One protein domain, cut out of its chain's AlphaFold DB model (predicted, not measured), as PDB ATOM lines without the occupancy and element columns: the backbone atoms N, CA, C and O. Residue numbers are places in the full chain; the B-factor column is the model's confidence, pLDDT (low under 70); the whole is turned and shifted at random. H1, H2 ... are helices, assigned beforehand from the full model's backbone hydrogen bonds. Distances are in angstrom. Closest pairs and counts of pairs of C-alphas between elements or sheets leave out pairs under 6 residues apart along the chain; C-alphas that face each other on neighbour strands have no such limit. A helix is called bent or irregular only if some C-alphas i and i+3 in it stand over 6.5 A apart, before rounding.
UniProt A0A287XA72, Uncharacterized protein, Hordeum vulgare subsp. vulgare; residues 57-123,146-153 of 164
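Overview. This is residues 57 to 123 and 146 to 153 of the 164 residues of an uncharacterized protein of Hordeum vulgare subsp. vulgare (UniProt A0A287XA72). Three helices run back and forth as two helical hairpins in succession, H1 to H2 to H3, with their centres at the corners of a triangle; H2 touches both of the others, while H1 meets H2 with one part alone and splays away from H3 at a steep tilt. The very short H4 sits near the end of H3 and the first residues of H2, and residues 108 to 123, a long stretch with no named element, wind away from H3 to the cut. The printed part has 75 residues with four named helices, H1, H2, H3 and H4 in chain order, and no named strand: its class is all helix. The whole is compact, with a radius of gyration of the C-alphas of 12.8 A, and the C-alphas span 37 by 25 by 20 A.

Arrangement. H1, residues 57 to 69, and H2, residues 75 to 85, form a helical hairpin, opposite ways at a shallow tilt of 20 degrees. H1 touches H2 with residues 64 to 68 alone, and their closest C-alphas are those of His 68 and Tyr 78, 6.5 A apart. H2 forms a second helical hairpin with H3, residues 95 to 107, opposite ways at a shallow tilt of 32 degrees, only just short of steep. H2 and H3 touch, their closest C-alphas being those of Cys 85 and Cys 97, 5.1 A apart. H1 and H3 are close but not clearly touching: their closest C-alphas, of Val 64 and Ile 104, are 7.8 A apart, and the helices run the same way at a steep tilt of 53 degrees. H4, residues 150 to 153, is close to but not clearly touching H3, with the closest C-alphas, of Cys 107 and Cys 152, 5.4 A apart. It is also close to but not clearly touching H2, where the closest C-alphas, of Gln 77 and Cys 152, are 7.8 A apart. H1 and H4 are apart. In H2 and H3 every O i to N i+4 pair is within hydrogen-bond range; in H1 5 of 9 are, and H4 is too short for such a pair.

Along the chain. H1 begins at C-alpha 57, (-46.869, -9.787, -92.152), and is 19.9 A long; it is neither bent nor irregular, but only just: C-alphas 57 and 60 are 6.3 A apart. H2 is 15.0 A long. H3 is 18.6 A long and ends at C-alpha 107, (-36.144, 7.539, -100.559). H4, 5.2 A long, ends at C-alpha 153, (-39.337, 11.453, -107.618).

Size, cuts and confidence. The two C-alphas farthest apart, of Ala 87 and Ser 123, are 39.6 A apart. The link from H1 to H2 is tight, and that from H2 to H3 is short. The link from H3 to H4 runs across the cut: residues 124 to 145 are not printed, and C-alphas 123 and 146 are 22.5 A apart. The mean pLDDT of the printed part is 81.1, with residues 87 to 93, 122 to 123, 146 to 151 and 153 under 70.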
ATOM      1  N   LYS A  57     -46.803  -9.188 -90.817       86.38
ATOM      2  CA  LYS A  57     -46.869  -9.787 -92.152       86.38
ATOM      3  C   LYS A  57     -47.651  -8.913 -93.132       86.38
ATOM      4  O   LYS A  57     -47.322  -8.911 -94.313       86.38
ATOM      5  N   PHE A  58     -48.651  -8.178 -92.656       87.81
ATOM      6  CA  PHE A  58     -49.502  -7.330 -93.490       87.81
ATOM      7  C   PHE A  58     -49.136  -5.847 -93.355       87.81
ATOM      8  O   PHE A  58     -49.012  -5.155 -94.366       87.81
ATOM      9  N   ASP A  59     -48.860  -5.379 -92.137       91.31
ATOM     10  CA  ASP A  59     -48.606  -3.965 -91.852       91.31
ATOM     11  C   ASP A  59     -47.270  -3.480 -92.430       91.31
ATOM     12  O   ASP A  59     -47.183  -2.372 -92.961       91.31
ATOM     13  N   LEU A  60     -46.209  -4.297 -92.364       87.88
ATOM     14  CA  LEU A  60     -44.891  -3.874 -92.854       87.88
ATOM     15  C   LEU A  60     -44.848  -3.756 -94.384       87.88
ATOM     16  O   LEU A  60     -44.366  -2.727 -94.864       87.88
ATOM     17  N   PRO A  61     -45.348  -4.730 -95.175       86.94
ATOM     18  CA  PRO A  61     -45.397  -4.576 -96.627       86.94
ATOM     19  C   PRO A  61     -46.327  -3.451 -97.084       86.94
ATOM     20  O   PRO A  61     -46.027  -2.812 -98.088       86.94
ATOM     21  N   ALA A  62     -47.403  -3.157 -96.342       91.44
ATOM     22  CA  ALA A  62     -48.344  -2.081 -96.668       91.44
ATOM     23  C   ALA A  62     -47.710  -0.675 -96.664       91.44
ATOM     24  O   ALA A  62     -48.246   0.241 -97.293       91.44
ATOM     25  N   ARG A  63     -46.536  -0.503 -96.042       90.94
ATOM     26  CA  ARG A  63     -45.784   0.762 -96.073       90.94
ATOM     27  C   ARG A  63     -45.369   1.167 -97.487       90.94
ATOM     28  O   ARG A  63     -45.440   2.342 -97.814       90.94
ATOM     29  N   VAL A  64     -44.988   0.216 -98.341       91.88
ATOM     30  CA  VAL A  64     -44.549   0.513 -99.716       91.88
ATOM     31  C   VAL A  64     -45.677   1.086-100.592       91.88
ATOM     32  O   VAL A  64     -45.497   2.175-101.138       91.88
ATOM     33  N   PRO A  65     -46.855   0.438-100.727       93.44
ATOM     34  CA  PRO A  65     -47.968   1.025-101.469       93.44
ATOM     35  C   PRO A  65     -48.510   2.306-100.822       93.44
ATOM     36  O   PRO A  65     -49.009   3.165-101.543       93.44
ATOM     37  N   TYR A  66     -48.403   2.472 -99.498       94.00
ATOM     38  CA  TYR A  66     -48.713   3.748 -98.846       94.00
ATOM     39  C   TYR A  66     -47.766   4.862 -99.320       94.00
ATOM     40  O   TYR A  66     -48.232   5.895 -99.792       94.00
ATOM     41  N   SER A  67     -46.451   4.630 -99.277       92.75
ATOM     42  CA  SER A  67     -45.442   5.590 -99.739       92.75
ATOM     43  C   SER A  67     -45.615   5.968-101.210       92.75
ATOM     44  O   SER A  67     -45.474   7.139-101.552       92.75
ATOM     45  N   HIS A  68     -45.965   5.008-102.071       93.44
ATOM     46  CA  HIS A  68     -46.272   5.270-103.483       93.44
ATOM     47  C   HIS A  68     -47.489   6.184-103.642       93.44
ATOM     48  O   HIS A  68     -47.411   7.209-104.310       93.44
ATOM     49  N   ARG A  69     -48.596   5.874-102.955       93.31
ATOM     50  CA  ARG A  69     -49.830   6.677-103.019       93.31
ATOM     51  C   ARG A  69     -49.677   8.079-102.441       93.31
ATOM     52  O   ARG A  69     -50.409   8.975-102.847       93.31
ATOM     53  N   MET A  70     -48.739   8.263-101.517       91.31
ATOM     54  CA  MET A  70     -48.381   9.570-100.966       91.31
ATOM     55  C   MET A  70     -47.328  10.313-101.808       91.31
ATOM     56  O   MET A  70     -46.884  11.386-101.410       91.31
ATOM     57  N   GLY A  71     -46.912   9.767-102.957       89.50
ATOM     58  CA  GLY A  71     -45.944  10.398-103.860       89.50
ATOM     59  C   GLY A  71     -44.508  10.438-103.326       89.50
ATOM     60  O   GLY A  71     -43.698  11.232-103.800       89.50
ATOM     61  N   LEU A  72     -44.182   9.606-102.331       88.62
ATOM     62  CA  LEU A  72     -42.849   9.552-101.713       88.62
ATOM     63  C   LEU A  72     -41.859   8.693-102.515       88.62
ATOM     64  O   LEU A  72     -40.648   8.821-102.345       88.62
ATOM     65  N   ILE A  73     -42.377   7.811-103.372       90.69
ATOM     66  CA  ILE A  73     -41.611   6.986-104.312       90.69
ATOM     67  C   ILE A  73     -42.273   7.025-105.690       90.69
ATOM     68  O   ILE A  73     -43.491   7.183-105.788       90.69
ATOM     69  N   SER A  74     -41.486   6.850-106.751       90.00
ATOM     70  CA  SER A  74     -41.988   6.895-108.126       90.00
ATOM     71  C   SER A  74     -42.743   5.629-108.545       90.00
ATOM     72  O   SER A  74     -42.517   4.540-108.007       90.00
ATOM     73  N   ASP A  75     -43.590   5.761-109.573       90.81
ATOM     74  CA  ASP A  75     -44.276   4.638-110.231       90.81
ATOM     75  C   ASP A  75     -43.291   3.530-110.641       90.81
ATOM     76  O   ASP A  75     -43.538   2.352-110.402       90.81
ATOM     77  N   GLU A  76     -42.133   3.899-111.200       89.88
ATOM     78  CA  GLU A  76     -41.115   2.936-111.636       89.88
ATOM     79  C   GLU A  76     -40.568   2.100-110.467       89.88
ATOM     80  O   GLU A  76     -40.388   0.886-110.592       89.88
ATOM     81  N   GLN A  77     -40.302   2.734-109.319       88.25
ATOM     82  CA  GLN A  77     -39.834   2.027-108.126       88.25
ATOM     83  C   GLN A  77     -40.916   1.102-107.567       88.25
ATOM     84  O   GLN A  77     -40.617  -0.032-107.180       88.25
ATOM     85  N   TYR A  78     -42.166   1.567-107.552       91.56
ATOM     86  CA  TYR A  78     -43.293   0.780-107.069       91.56
ATOM     87  C   TYR A  78     -43.569  -0.446-107.949       91.56
ATOM     88  O   TYR A  78     -43.729  -1.549-107.424       91.56
ATOM     89  N   GLU A  79     -43.548  -0.299-109.274       91.12
ATOM     90  CA  GLU A  79     -43.741  -1.425-110.196       91.12
ATOM     91  C   GLU A  79     -42.599  -2.446-110.086       91.12
ATOM     92  O   GLU A  79     -42.861  -3.641-109.931       91.12
ATOM     93  N   LYS A  80     -41.336  -1.997-110.006       89.88
ATOM     94  CA  LYS A  80     -40.190  -2.887-109.726       89.88
ATOM     95  C   LYS A  80     -40.367  -3.649-108.414       89.88
ATOM     96  O   LYS A  80     -40.096  -4.848-108.352       89.88
ATOM     97  N   TYR A  81     -40.816  -2.970-107.360       90.12
ATOM     98  CA  TYR A  81     -41.116  -3.618-106.088       90.12
ATOM     99  C   TYR A  81     -42.214  -4.678-106.248       90.12
ATOM    100  O   TYR A  81     -42.027  -5.812-105.810       90.12
ATOM    101  N   ARG A  82     -43.328  -4.358-106.913       90.00
ATOM    102  CA  ARG A  82     -44.430  -5.306-107.134       90.00
ATOM    103  C   ARG A  82     -43.989  -6.546-107.904       90.00
ATOM    104  O   ARG A  82     -44.354  -7.653-107.516       90.00
ATOM    105  N   GLU A  83     -43.185  -6.379-108.948       88.94
ATOM    106  CA  GLU A  83     -42.667  -7.493-109.747       88.94
ATOM    107  C   GLU A  83     -41.722  -8.394-108.944       88.94
ATOM    108  O   GLU A  83     -41.798  -9.619-109.031       88.94
ATOM    109  N   ARG A  84     -40.823  -7.797-108.151       87.50
ATOM    110  CA  ARG A  84     -39.735  -8.534-107.488       87.50
ATOM    111  C   ARG A  84     -40.058  -9.012-106.078       87.50
ATOM    112  O   ARG A  84     -39.424  -9.954-105.608       87.50
ATOM    113  N   CYS A  85     -41.026  -8.381-105.419       85.38
ATOM    114  CA  CYS A  85     -41.461  -8.689-104.057       85.38
ATOM    115  C   CYS A  85     -42.906  -9.212-103.984       85.38
ATOM    116  O   CYS A  85     -43.333  -9.631-102.912       85.38
ATOM    117  N   GLY A  86     -43.676  -9.218-105.081       71.62
ATOM    118  CA  GLY A  86     -45.100  -9.594-105.071       71.62
ATOM    119  C   GLY A  86     -45.391 -11.044-104.663       71.62
ATOM    120  O   GLY A  86     -46.500 -11.346-104.232       71.62
ATOM    121  N   ALA A  87     -44.399 -11.934-104.755       62.12
ATOM    122  CA  ALA A  87     -44.492 -13.320-104.290       62.12
ATOM    123  C   ALA A  87     -44.037 -13.514-102.826       62.12
ATOM    124  O   ALA A  87     -44.146 -14.617-102.287       62.12
ATOM    125  N   ASP A  88     -43.507 -12.472-102.181       57.19
ATOM    126  CA  ASP A  88     -42.738 -12.603-100.947       57.19
ATOM    127  C   ASP A  88     -43.596 -12.308 -99.709       57.19
ATOM    128  O   ASP A  88     -43.791 -11.170 -99.284       57.19
ATOM    129  N   THR A  89     -44.160 -13.370 -99.135       52.56
ATOM    130  CA  THR A  89     -45.010 -13.314 -97.934       52.56
ATOM    131  C   THR A  89     -44.227 -13.502 -96.623       52.56
ATOM    132  O   THR A  89     -44.842 -13.789 -95.590       52.56
ATOM    133  N   GLY A  90     -42.891 -13.370 -96.626       53.25
ATOM    134  CA  GLY A  90     -42.048 -13.762 -95.489       53.25
ATOM    135  C   GLY A  90     -40.742 -12.982 -95.278       53.25
ATOM    136  O   GLY A  90     -40.364 -12.097 -96.036       53.25
ATOM    137  N   MET A  91     -40.049 -13.327 -94.183       50.81
ATOM    138  CA  MET A  91     -38.788 -12.721 -93.715       50.81
ATOM    139  C   MET A  91     -37.566 -13.003 -94.607       50.81
ATOM    140  O   MET A  91     -36.514 -12.412 -94.374       50.81
ATOM    141  N   ASN A  92     -37.666 -13.891 -95.602       55.72
ATOM    142  CA  ASN A  92     -36.520 -14.339 -96.392       55.72
ATOM    143  C   ASN A  92     -36.565 -13.769 -97.811       55.72
ATOM    144  O   ASN A  92     -36.884 -14.465 -98.773       55.72
ATOM    145  N   ARG A  93     -36.263 -12.471 -97.904       66.94
ATOM    146  CA  ARG A  93     -36.329 -11.733 -99.163       66.94
ATOM    147  C   ARG A  93     -35.266 -12.205-100.142       66.94
ATOM    148  O   ARG A  93     -34.080 -12.202 -99.809       66.94
ATOM    149  N   ASN A  94     -35.665 -12.516-101.377       77.00
ATOM    150  CA  ASN A  94     -34.711 -12.647-102.484       77.00
ATOM    151  C   ASN A  94     -33.853 -11.364-102.552       77.00
ATOM    152  O   ASN A  94     -34.366 -10.265-102.326       77.00
ATOM    153  N   ILE A  95     -32.562 -11.479-102.882       84.75
ATOM    154  CA  ILE A  95     -31.632 -10.343-102.997       84.75
ATOM    155  C   ILE A  95     -32.204  -9.204-103.848       84.75
ATOM    156  O   ILE A  95     -32.025  -8.033-103.534       84.75
ATOM    157  N   GLN A  96     -32.973  -9.541-104.883       84.44
ATOM    158  CA  GLN A  96     -33.636  -8.550-105.718       84.44
ATOM    159  C   GLN A  96     -34.711  -7.754-104.965       84.44
ATOM    160  O   GLN A  96     -34.780  -6.541-105.132       84.44
ATOM    161  N   CYS A  97     -35.515  -8.412-104.125       86.94
ATOM    162  CA  CYS A  97     -36.509  -7.742-103.294       86.94
ATOM    163  C   CYS A  97     -35.845  -6.907-102.189       86.94
ATOM    164  O   CYS A  97     -36.270  -5.786-101.911       86.94
ATOM    165  N   LYS A  98     -34.748  -7.407-101.604       87.25
ATOM    166  CA  LYS A  98     -33.945  -6.639-100.645       87.25
ATOM    167  C   LYS A  98     -33.430  -5.334-101.263       87.25
ATOM    168  O   LYS A  98     -33.645  -4.280-100.683       87.25
ATOM    169  N   ASN A  99     -32.876  -5.390-102.474       88.81
ATOM    170  CA  ASN A  99     -32.404  -4.196-103.177       88.81
ATOM    171  C   ASN A  99     -33.536  -3.188-103.459       88.81
ATOM    172  O   ASN A  99     -33.307  -1.982-103.400       88.81
ATOM    173  N   CYS A 100     -34.755  -3.661-103.756       89.00
ATOM    174  CA  CYS A 100     -35.922  -2.784-103.894       89.00
ATOM    175  C   CYS A 100     -36.251  -2.075-102.574       89.00
ATOM    176  O   CYS A 100     -36.495  -0.872-102.578       89.00
ATOM    177  N   HIS A 101     -36.226  -2.800-101.453       88.81
ATOM    178  CA  HIS A 101     -36.416  -2.203-100.134       88.81
ATOM    179  C   HIS A 101     -35.326  -1.186 -99.796       88.81
ATOM    180  O   HIS A 101     -35.670  -0.080 -99.406       88.81
ATOM    181  N   ASP A 102     -34.053  -1.504-100.029       90.06
ATOM    182  CA  ASP A 102     -32.943  -0.585 -99.749       90.06
ATOM    183  C   ASP A 102     -33.073   0.725-100.558       90.06
ATOM    184  O   ASP A 102     -32.808   1.815-100.048       90.06
ATOM    185  N   ALA A 103     -33.531   0.638-101.813       88.88
ATOM    186  CA  ALA A 103     -33.797   1.810-102.646       88.88
ATOM    187  C   ALA A 103     -34.973   2.652-102.120       88.88
ATOM    188  O   ALA A 103     -34.865   3.876-102.061       88.88
ATOM    189  N   ILE A 104     -36.067   2.009-101.701       89.62
ATOM    190  CA  ILE A 104     -37.221   2.690-101.094       89.62
ATOM    191  C   ILE A 104     -36.825   3.329 -99.757       89.62
ATOM    192  O   ILE A 104     -37.150   4.487 -99.514       89.62
ATOM    193  N   ASP A 105     -36.078   2.626 -98.908       89.56
ATOM    194  CA  ASP A 105     -35.636   3.130 -97.606       89.56
ATOM    195  C   ASP A 105     -34.712   4.348 -97.767       89.56
ATOM    196  O   ASP A 105     -34.810   5.306 -97.000       89.56
ATOM    197  N   LYS A 106     -33.878   4.380 -98.819       88.69
ATOM    198  CA  LYS A 106     -33.111   5.578 -99.205       88.69
ATOM    199  C   LYS A 106     -34.033   6.758 -99.543       88.69
ATOM    200  O   LYS A 106     -33.701   7.886 -99.190       88.69
ATOM    201  N   CYS A 107     -35.166   6.509-100.198       86.69
ATOM    202  CA  CYS A 107     -36.144   7.539-100.559       86.69
ATOM    203  C   CYS A 107     -36.958   8.061 -99.380       86.69
ATOM    204  O   CYS A 107     -37.318   9.234 -99.354       86.69
ATOM    205  N   LEU A 108     -37.224   7.203 -98.399       86.50
ATOM    206  CA  LEU A 108     -37.965   7.561 -97.192       86.50
ATOM    207  C   LEU A 108     -37.063   8.110 -96.079       86.50
ATOM    208  O   LEU A 108     -37.548   8.432 -94.996       86.50
ATOM    209  N   LYS A 109     -35.752   8.210 -96.321       85.81
ATOM    210  CA  LYS A 109     -34.789   8.702 -95.339       85.81
ATOM    211  C   LYS A 109     -35.120  10.143 -94.938       85.81
ATOM    212  O   LYS A 109     -35.211  11.018 -95.792       85.81
ATOM    213  N   GLY A 110     -35.234  10.379 -93.633       78.31
ATOM    214  CA  GLY A 110     -35.533  11.696 -93.065       78.31
ATOM    215  C   GLY A 110     -37.007  12.093 -93.138       78.31
ATOM    216  O   GLY A 110     -37.363  13.143 -92.619       78.31
ATOM    217  N   ILE A 111     -37.874  11.270 -93.741       84.94
ATOM    218  CA  ILE A 111     -39.322  11.458 -93.654       84.94
ATOM    219  C   ILE A 111     -39.788  10.936 -92.303       84.94
ATOM    220  O   ILE A 111     -39.594   9.762 -91.984       84.94
ATOM    221  N   ASN A 112     -40.495  11.782 -91.557       86.12
ATOM    222  CA  ASN A 112     -41.113  11.384 -90.307       86.12
ATOM    223  C   ASN A 112     -42.171  10.299 -90.558       86.12
ATOM    224  O   ASN A 112     -43.261  10.546 -91.079       86.12
ATOM    225  N   ILE A 113     -41.850   9.069 -90.152       86.81
ATOM    226  CA  ILE A 113     -42.713   7.902 -90.372       86.81
ATOM    227  C   ILE A 113     -44.017   7.954 -89.566       86.81
ATOM    228  O   ILE A 113     -44.950   7.215 -89.880       86.81
ATOM    229  N   HIS A 114     -44.080   8.788 -88.527       88.75
ATOM    230  CA  HIS A 114     -45.279   8.985 -87.718       88.75
ATOM    231  C   HIS A 114     -46.194  10.055 -88.315       88.75
ATOM    232  O   HIS A 114     -47.409   9.977 -88.142       88.75
ATOM    233  N   HIS A 115     -45.629  11.031 -89.032       88.81
ATOM    234  CA  HIS A 115     -46.391  12.101 -89.658       88.81
ATOM    235  C   HIS A 115     -45.636  12.716 -90.847       88.81
ATOM    236  O   HIS A 115     -44.825  13.617 -90.687       88.81
ATOM    237  N   ILE A 116     -45.942  12.249 -92.060       87.50
ATOM    238  CA  ILE A 116     -45.136  12.494 -93.274       87.50
ATOM    239  C   ILE A 116     -45.015  13.962 -93.715       87.50
ATOM    240  O   ILE A 116     -44.187  14.266 -94.567       87.50
ATOM    241  N   LEU A 117     -45.873  14.846 -93.198       86.75
ATOM    242  CA  LEU A 117     -45.866  16.278 -93.514       86.75
ATOM    243  C   LEU A 117     -45.070  17.103 -92.500       86.75
ATOM    244  O   LEU A 117     -44.815  18.276 -92.748       86.75
ATOM    245  N   GLU A 118     -44.708  16.506 -91.367       82.50
ATOM    246  CA  GLU A 118     -43.959  17.179 -90.309       82.50
ATOM    247  C   GLU A 118     -42.505  16.742 -90.357       82.50
ATOM    248  O   GLU A 118     -42.174  15.627 -90.767       82.50
ATOM    249  N   SER A 119     -41.632  17.624 -89.896       79.44
ATOM    250  CA  SER A 119     -40.219  17.315 -89.776       79.44
ATOM    251  C   SER A 119     -39.968  16.196 -88.765       79.44
ATOM    252  O   SER A 119     -40.769  15.932 -87.858       79.44
ATOM    253  N   GLU A 120     -38.850  15.489 -88.928       74.19
ATOM    254  CA  GLU A 120     -38.372  14.634 -87.848       74.19
ATOM    255  C   GLU A 120     -37.905  15.503 -86.680       74.19
ATOM    256  O   GLU A 120     -37.180  16.485 -86.843       74.19
ATOM    257  N   CYS A 121     -38.335  15.133 -85.475       73.25
ATOM    258  CA  CYS A 121     -37.882  15.792 -84.264       73.25
ATOM    259  C   CYS A 121     -36.440  15.365 -83.979       73.25
ATOM    260  O   CYS A 121     -36.183  14.254 -83.510       73.25
ATOM    261  N   PHE A 122     -35.489  16.255 -84.250       68.94
ATOM    262  CA  PHE A 122     -34.099  16.064 -83.859       68.94
ATOM    263  C   PHE A 122     -33.911  16.590 -82.438       68.94
ATOM    264  O   PHE A 122     -33.772  17.790 -82.215       68.94
ATOM    265  N   SER A 123     -33.894  15.702 -81.443       63.34
ATOM    266  CA  SER A 123     -33.355  16.083 -80.141       63.34
ATOM    267  C   SER A 123     -31.833  15.991 -80.218       63.34
ATOM    268  O   SER A 123     -31.275  14.894 -80.136       63.34
ATOM    269  N   SER A 146     -36.089  19.323-101.791       49.75
ATOM    270  CA  SER A 146     -34.734  19.224-102.348       49.75
ATOM    271  C   SER A 146     -33.852  18.101-101.785       49.75
ATOM    272  O   SER A 146     -32.962  17.647-102.500       49.75
ATOM    273  N   ASP A 147     -34.097  17.639-100.559       50.28
ATOM    274  CA  ASP A 147     -33.268  16.636 -99.872       50.28
ATOM    275  C   ASP A 147     -33.709  15.199-100.191       50.28
ATOM    276  O   ASP A 147     -32.952  14.240-100.016       50.28
ATOM    277  N   ILE A 148     -34.922  15.043-100.730       57.16
ATOM    278  CA  ILE A 148     -35.403  13.774-101.276       57.16
ATOM    279  C   ILE A 148     -34.773  13.607-102.658       57.16
ATOM    280  O   ILE A 148     -35.057  14.379-103.578       57.16
ATOM    281  N   SER A 149     -33.921  12.584-102.789       60.38
ATOM    282  CA  SER A 149     -33.199  12.251-104.024       60.38
ATOM    283  C   SER A 149     -34.111  12.352-105.247       60.38
ATOM    284  O   SER A 149     -35.219  11.813-105.253       60.38
ATOM    285  N   SER A 150     -33.640  13.007-106.311       62.38
ATOM    286  CA  SER A 150     -34.381  13.115-107.574       62.38
ATOM    287  C   SER A 150     -34.796  11.739-108.100       62.38
ATOM    288  O   SER A 150     -35.922  11.598-108.570       62.38
ATOM    289  N   GLU A 151     -33.957  10.713-107.902       63.25
ATOM    290  CA  GLU A 151     -34.214   9.293-108.205       63.25
ATOM    291  C   GLU A 151     -35.498   8.744-107.557       63.25
ATOM    292  O   GLU A 151     -36.099   7.810-108.082       63.25
ATOM    293  N   CYS A 152     -35.924   9.319-106.430       71.38
ATOM    294  CA  CYS A 152     -37.132   8.939-105.695       71.38
ATOM    295  C   CYS A 152     -38.395   9.604-106.242       71.38
ATOM    296  O   CYS A 152     -39.493   9.096-106.035       71.38
ATOM    297  N   ARG A 153     -38.241  10.710-106.981       63.06
ATOM    298  CA  ARG A 153     -39.337  11.453-107.618       63.06
ATOM    299  C   ARG A 153     -39.486  11.204-109.113       63.06
ATOM    300  O   ARG A 153     -40.474  11.660-109.687       63.06
TER     301      ARG A 153